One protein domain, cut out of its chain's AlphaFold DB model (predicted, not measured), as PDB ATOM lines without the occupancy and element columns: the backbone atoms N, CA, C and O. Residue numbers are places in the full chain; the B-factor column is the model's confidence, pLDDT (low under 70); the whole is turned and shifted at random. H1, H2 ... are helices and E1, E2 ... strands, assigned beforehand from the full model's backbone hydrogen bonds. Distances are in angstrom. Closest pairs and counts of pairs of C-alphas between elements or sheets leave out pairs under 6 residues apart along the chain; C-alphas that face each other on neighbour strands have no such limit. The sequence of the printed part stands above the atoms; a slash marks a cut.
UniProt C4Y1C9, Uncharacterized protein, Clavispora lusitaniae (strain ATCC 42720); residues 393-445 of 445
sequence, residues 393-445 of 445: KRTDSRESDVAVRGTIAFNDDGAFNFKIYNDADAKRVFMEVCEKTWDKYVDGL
ATOM      1  N   LYS A 393     314.232 370.255 267.037       86.81
ATOM      2  CA  LYS A 393     314.508 370.459 268.465       86.81
ATOM      3  C   LYS A 393     313.600 369.613 269.368       86.81
ATOM      4  O   LYS A 393     314.034 369.198 270.440       86.81
ATOM      5  N   ARG A 394     312.359 369.324 268.954       83.56
ATOM      6  CA  ARG A 394     311.441 368.416 269.668       83.56
ATOM      7  C   ARG A 394     311.799 366.939 269.514       83.56
ATOM      8  O   ARG A 394     311.553 366.198 270.468       83.56
ATOM      9  N   THR A 395     312.320 366.497 268.368       79.25
ATOM     10  CA  THR A 395     312.824 365.122 268.218       79.25
ATOM     11  C   THR A 395     314.078 364.929 269.056       79.25
ATOM     12  O   THR A 395     314.091 364.058 269.923       79.25
ATOM     13  N   ASP A 396     315.044 365.835 268.930       75.69
ATOM     14  CA  ASP A 396     316.360 365.720 269.560       75.69
ATOM     15  C   ASP A 396     316.256 365.847 271.089       75.69
ATOM     16  O   ASP A 396     316.871 365.084 271.837       75.69
ATOM     17  N   SER A 397     315.391 366.749 271.579       72.88
ATOM     18  CA  SER A 397     315.089 366.845 273.017       72.88
ATOM     19  C   SER A 397     314.436 365.567 273.537       72.88
ATOM     20  O   SER A 397     314.702 365.170 274.660       72.88
ATOM     21  N   ARG A 398     313.587 364.898 272.746       69.69
ATOM     22  CA  ARG A 398     312.899 363.668 273.168       69.69
ATOM     23  C   ARG A 398     313.807 362.436 273.141       69.69
ATOM     24  O   ARG A 398     313.561 361.502 273.900       69.69
ATOM     25  N   GLU A 399     314.808 362.432 272.271       66.62
ATOM     26  CA  GLU A 399     315.807 361.366 272.164       66.62
ATOM     27  C   GLU A 399     316.905 361.518 273.232       66.62
ATOM     28  O   GLU A 399     317.396 360.524 273.761       66.62
ATOM     29  N   SER A 400     317.200 362.755 273.657       65.12
ATOM     30  CA  SER A 400     318.046 363.038 274.828       65.12
ATOM     31  C   SER A 400     317.313 362.927 276.180       65.12
ATOM     32  O   SER A 400     317.936 362.530 277.163       65.12
ATOM     33  N   ASP A 401     315.989 363.137 276.240       60.16
ATOM     34  CA  ASP A 401     315.141 362.858 277.424       60.16
ATOM     35  C   ASP A 401     314.854 361.352 277.648       60.16
ATOM     36  O   ASP A 401     313.950 360.982 278.413       60.16
ATOM     37  N   VAL A 402     315.652 360.448 277.061       65.19
ATOM     38  CA  VAL A 402     315.769 359.049 277.520       65.19
ATOM     39  C   VAL A 402     316.528 359.038 278.855       65.19
ATOM     40  O   VAL A 402     317.630 358.513 279.007       65.19
ATOM     41  N   ALA A 403     315.917 359.667 279.860       63.59
ATOM     42  CA  ALA A 403     316.420 359.743 281.215       63.59
ATOM     43  C   ALA A 403     316.570 358.321 281.760       63.59
ATOM     44  O   ALA A 403     315.574 357.621 281.965       63.59
ATOM     45  N   VAL A 404     317.815 357.902 282.001       67.38
ATOM     46  CA  VAL A 404     318.163 356.566 282.499       67.38
ATOM     47  C   VAL A 404     317.494 356.339 283.858       67.38
ATOM     48  O   VAL A 404     317.980 356.765 284.906       67.38
ATOM     49  N   ARG A 405     316.338 355.667 283.856       75.12
ATOM     50  CA  ARG A 405     315.581 355.379 285.079       75.12
ATOM     51  C   ARG A 405     316.148 354.142 285.761       75.12
ATOM     52  O   ARG A 405     315.857 353.008 285.377       75.12
ATOM     53  N   GLY A 406     316.924 354.377 286.813       81.81
ATOM     54  CA  GLY A 406     317.386 353.349 287.740       81.81
ATOM     55  C   GLY A 406     316.844 353.537 289.156       81.81
ATOM     56  O   GLY A 406     316.431 354.629 289.542       81.81
ATOM     57  N   THR A 407     316.867 352.465 289.948       84.06
ATOM     58  CA  THR A 407     316.803 352.546 291.414       84.06
ATOM     59  C   THR A 407     318.179 352.264 292.004       84.06
ATOM     60  O   THR A 407     318.877 351.349 291.567       84.06
ATOM     61  N   ILE A 408     318.557 353.061 293.004       88.44
ATOM     62  CA  ILE A 408     319.769 352.874 293.804       88.44
ATOM     63  C   ILE A 408     319.337 352.254 295.131       88.44
ATOM     64  O   ILE A 408     318.495 352.821 295.830       88.44
ATOM     65  N   ALA A 409     319.902 351.102 295.476       87.88
ATOM     66  CA  ALA A 409     319.755 350.489 296.789       87.88
ATOM     67  C   ALA A 409     321.108 350.497 297.506       87.88
ATOM     68  O   ALA A 409     322.106 350.020 296.969       87.88
ATOM     69  N   PHE A 410     321.136 351.034 298.723       86.88
ATOM     70  CA  PHE A 410     322.299 350.978 299.604       86.88
ATOM     71  C   PHE A 410     322.231 349.692 300.430       86.88
ATOM     72  O   PHE A 410     321.200 349.427 301.051       86.88
ATOM     73  N   ASN A 411     323.305 348.904 300.430       88.94
ATOM     74  CA  ASN A 411     323.467 347.772 301.339       88.94
ATOM     75  C   ASN A 411     324.246 348.226 302.585       88.94
ATOM     76  O   ASN A 411     325.036 349.170 302.513       88.94
ATOM     77  N   ASP A 412     324.075 347.520 303.702       88.44
ATOM     78  CA  ASP A 412     324.718 347.867 304.980       88.44
ATOM     79  C   ASP A 412     326.262 347.804 304.925       88.44
ATOM     80  O   ASP A 412     326.937 348.511 305.671       88.44
ATOM     81  N   ASP A 413     326.827 347.038 303.984       90.25
ATOM     82  CA  ASP A 413     328.276 346.890 303.758       90.25
ATOM     83  C   ASP A 413     328.921 348.083 303.014       90.25
ATOM     84  O   ASP A 413     330.071 348.009 302.581       90.25
ATOM     85  N   GLY A 414     328.179 349.170 302.772       84.69
ATOM     86  CA  GLY A 414     328.629 350.319 301.971       84.69
ATOM     87  C   GLY A 414     328.616 350.086 300.454       84.69
ATOM     88  O   GLY A 414     328.838 351.017 299.682       84.69
ATOM     89  N   ALA A 415     328.305 348.866 300.007       87.44
ATOM     90  CA  ALA A 415     328.088 348.547 298.602       87.44
ATOM     91  C   ALA A 415     326.747 349.113 298.097       87.44
ATOM     92  O   ALA A 415     325.714 348.987 298.759       87.44
ATOM     93  N   PHE A 416     326.744 349.675 296.889       86.12
ATOM     94  CA  PHE A 416     325.549 350.181 296.213       86.12
ATOM     95  C   PHE A 416     325.117 349.250 295.072       86.12
ATOM     96  O   PHE A 416     325.906 348.874 294.210       86.12
ATOM     97  N   ASN A 417     323.832 348.904 295.046       83.06
ATOM     98  CA  ASN A 417     323.198 348.128 293.986       83.06
ATOM     99  C   ASN A 417     322.392 349.069 293.079       83.06
ATOM    100  O   ASN A 417     321.330 349.554 293.471       83.06
ATOM    101  N   PHE A 418     322.873 349.303 291.856       83.31
ATOM    102  CA  PHE A 418     322.116 350.011 290.819       83.31
ATOM    103  C   PHE A 418     321.290 349.023 289.996       83.31
ATOM    104  O   PHE A 418     321.822 348.071 289.426       83.31
ATOM    105  N   LYS A 419     319.984 349.278 289.882       85.69
ATOM    106  CA  LYS A 419     319.089 348.535 288.992       85.69
ATOM    107  C   LYS A 419     318.501 349.476 287.948       85.69
ATOM    108  O   LYS A 419     317.557 350.207 288.233       85.69
ATOM    109  N   ILE A 420     319.067 349.445 286.745       84.56
ATOM    110  CA  ILE A 420     318.568 350.175 285.571       84.56
ATOM    111  C   ILE A 420     317.387 349.397 284.985       84.56
ATOM    112  O   ILE A 420     317.477 348.179 284.804       84.56
ATOM    113  N   TYR A 421     316.276 350.076 284.700       78.19
ATOM    114  CA  TYR A 421     315.097 349.424 284.139       78.19
ATOM    115  C   TYR A 421     315.072 349.518 282.613       78.19
ATOM    116  O   TYR A 421     314.634 350.511 282.048       78.19
ATOM    117  N   ASN A 422     315.397 348.383 281.994       62.09
ATOM    118  CA  ASN A 422     314.747 347.895 280.778       62.09
ATOM    119  C   ASN A 422     315.075 348.555 279.425       62.09
ATOM    120  O   ASN A 422     314.289 348.385 278.501       62.09
ATOM    121  N   ASP A 423     316.251 349.167 279.279       75.75
ATOM    122  CA  ASP A 423     316.871 349.408 277.967       75.75
ATOM    123  C   ASP A 423     318.324 348.911 277.983       75.75
ATOM    124  O   ASP A 423     319.119 349.282 278.854       75.75
ATOM    125  N   ALA A 424     318.679 348.048 277.023       77.00
ATOM    126  CA  ALA A 424     320.052 347.559 276.863       77.00
ATOM    127  C   ALA A 424     321.006 348.717 276.521       77.00
ATOM    128  O   ALA A 424     322.107 348.807 277.070       77.00
ATOM    129  N   ASP A 425     320.527 349.659 275.706       80.38
ATOM    130  CA  ASP A 425     321.235 350.885 275.355       80.38
ATOM    131  C   ASP A 425     321.414 351.822 276.553       80.38
ATOM    132  O   ASP A 425     322.501 352.363 276.737       80.38
ATOM    133  N   ALA A 426     320.417 351.941 277.440       79.38
ATOM    134  CA  ALA A 426     320.555 352.740 278.661       79.38
ATOM    135  C   ALA A 426     321.631 352.179 279.606       79.38
ATOM    136  O   ALA A 426     322.311 352.951 280.279       79.38
ATOM    137  N   LYS A 427     321.843 350.852 279.631       82.38
ATOM    138  CA  LYS A 427     322.987 350.261 280.345       82.38
ATOM    139  C   LYS A 427     324.315 350.665 279.694       82.38
ATOM    140  O   LYS A 427     325.239 351.010 280.422       82.38
ATOM    141  N   ARG A 428     324.417 350.636 278.359       85.50
ATOM    142  CA  ARG A 428     325.632 351.051 277.631       85.50
ATOM    143  C   ARG A 428     325.960 352.525 277.890       85.50
ATOM    144  O   ARG A 428     327.067 352.817 278.323       85.50
ATOM    145  N   VAL A 429     324.982 353.417 277.717       82.88
ATOM    146  CA  VAL A 429     325.132 354.862 277.967       82.88
ATOM    147  C   VAL A 429     325.499 355.135 279.430       82.88
ATOM    148  O   VAL A 429     326.370 355.954 279.700       82.88
ATOM    149  N   PHE A 430     324.896 354.422 280.388       84.12
ATOM    150  CA  PHE A 430     325.260 354.556 281.801       84.12
ATOM    151  C   PHE A 430     326.712 354.144 282.079       84.12
ATOM    152  O   PHE A 430     327.418 354.877 282.767       84.12
ATOM    153  N   MET A 431     327.172 353.011 281.535       87.19
ATOM    154  CA  MET A 431     328.569 352.574 281.682       87.19
ATOM    155  C   MET A 431     329.545 353.593 281.080       87.19
ATOM    156  O   MET A 431     330.495 353.981 281.750       87.19
ATOM    157  N   GLU A 432     329.256 354.100 279.878       88.06
ATOM    158  CA  GLU A 432     330.070 355.120 279.205       88.06
ATOM    159  C   GLU A 432     330.151 356.431 280.013       88.06
ATOM    160  O   GLU A 432     331.214 357.044 280.119       88.06
ATOM    161  N   VAL A 433     329.039 356.858 280.627       86.00
ATOM    162  CA  VAL A 433     329.017 358.015 281.538       86.00
ATOM    163  C   VAL A 433     329.840 357.739 282.796       86.00
ATOM    164  O   VAL A 433     330.584 358.625 283.221       86.00
ATOM    165  N   CYS A 434     329.742 356.544 283.387       86.81
ATOM    166  CA  CYS A 434     330.531 356.164 284.559       86.81
ATOM    167  C   CYS A 434     332.036 356.162 284.268       86.81
ATOM    168  O   CYS A 434     332.781 356.745 285.048       86.81
ATOM    169  N   GLU A 435     332.475 355.588 283.148       88.88
ATOM    170  CA  GLU A 435     333.881 355.602 282.719       88.88
ATOM    171  C   GLU A 435     334.371 357.052 282.527       88.88
ATOM    172  O   GLU A 435     335.266 357.510 283.238       88.88
ATOM    173  N   LYS A 436     333.673 357.849 281.703       88.81
ATOM    174  CA  LYS A 436     334.046 359.251 281.419       88.81
ATOM    175  C   LYS A 436     334.004 360.194 282.626       88.81
ATOM    176  O   LYS A 436     334.656 361.240 282.598       88.81
ATOM    177  N   THR A 437     333.193 359.909 283.648       88.81
ATOM    178  CA  THR A 437     333.168 360.709 284.889       88.81
ATOM    179  C   THR A 437     334.160 360.216 285.929       88.81
ATOM    180  O   THR A 437     334.656 361.038 286.698       88.81
ATOM    181  N   TRP A 438     334.496 358.924 285.925       88.12
ATOM    182  CA  TRP A 438     335.550 358.376 286.768       88.12
ATOM    183  C   TRP A 438     336.921 358.918 286.358       88.12
ATOM    184  O   TRP A 438     337.623 359.456 287.210       88.12
ATOM    185  N   ASP A 439     337.249 358.889 285.063       84.75
ATOM    186  CA  ASP A 439     338.530 359.393 284.548       84.75
ATOM    187  C   ASP A 439     338.732 360.870 284.923       84.75
ATOM    188  O   ASP A 439     339.722 361.230 285.549       84.75
ATOM    189  N   LYS A 440     337.716 361.719 284.700       84.31
ATOM    190  CA  LYS A 440     337.738 363.138 285.110       84.31
ATOM    191  C   LYS A 440     337.905 363.363 286.614       84.31
ATOM    192  O   LYS A 440     338.361 364.432 287.010       84.31
ATOM    193  N   TYR A 441     337.464 362.421 287.445       83.75
ATOM    194  CA  TYR A 441     337.618 362.509 288.894       83.75
ATOM    195  C   TYR A 441     339.018 362.067 289.337       83.75
ATOM    196  O   TYR A 441     339.591 362.690 290.226       83.75
ATOM    197  N   VAL A 442     339.576 361.035 288.697       86.50
ATOM    198  CA  VAL A 442     340.932 360.530 288.962       86.50
ATOM    199  C   VAL A 442     342.003 361.488 288.436       86.50
ATOM    200  O   VAL A 442     342.935 361.790 289.170       86.50
ATOM    201  N   ASP A 443     341.845 362.027 287.226       86.31
ATOM    202  CA  ASP A 443     342.776 362.998 286.623       86.31
ATOM    203  C   ASP A 443     342.736 364.382 287.308       86.31
ATOM    204  O   ASP A 443     343.598 365.231 287.071       86.31
ATOM    205  N   GLY A 444     341.712 364.634 288.131       81.44
ATOM    206  CA  GLY A 444     341.537 365.862 288.911       81.44
ATOM    207  C   GLY A 444     342.066 365.796 290.350       81.44
ATOM    208  O   GLY A 444     341.855 366.760 291.094       81.44
ATOM    209  N   LEU A 445     342.696 364.680 290.746       66.25
ATOM    210  CA  LEU A 445     343.240 364.394 292.084       66.25
ATOM    211  C   LEU A 445     344.778 364.398 292.105       66.25
ATOM    212  O   LEU A 445     345.314 364.942 293.099       66.25
TER     213      LEU A 445
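What this domain is: This is residues 393 to 445 of the 445 residues of an uncharacterized protein of Clavispora lusitaniae (strain ATCC 42720) (UniProt C4Y1C9). Three arms make an open, loose shape: a two-stranded hairpin, E1 and E2, a short helix H1 before it, and a long helix H2 after it. Residues 393 to 401, with H1, and residues 431 to 445, with most of H2, stick out. The printed part has 53 residues, in the order H1, E1, E2, H2, class mixed; the sheet E1 - E2 is antiparallel. It is loose, with a radius of gyration of the C-alphas of 14.2 A, and only just flat, spanning 42 by 28 by 15 A.

Where its parts are: H1, residues 393 to 400, begins at C-alpha 393 (314.508, 370.459, 268.465). E1 is residues 406 to 410, 13.1 A long, and E2 residues 416 to 420, 12.7 A. H2, residues 424 to 442, is 27.4 A long and ends at C-alpha 442 (340.932, 360.530, 288.962).

How they stand to each other: E1 and E2 form an antiparallel hairpin at 164 degrees, with N 407 and O 419 2.9 A apart, within hydrogen-bond range. The closest C-alphas of E2 and H2, of Ile 420 and Lys 427, are 6.8 A apart. H1 is apart from E2 and H2, and E1 from H2. Every O i to N i+4 pair is within range in H1, and 14 of 15 in H2.

The domain as a whole: The C-alphas of Lys 393 and Asp 413, the two farthest apart, are 44.6 A apart. The printed part has no cut, and its three links are tight. Its pLDDT is under 70 at residues 398 to 404, 422 and 445.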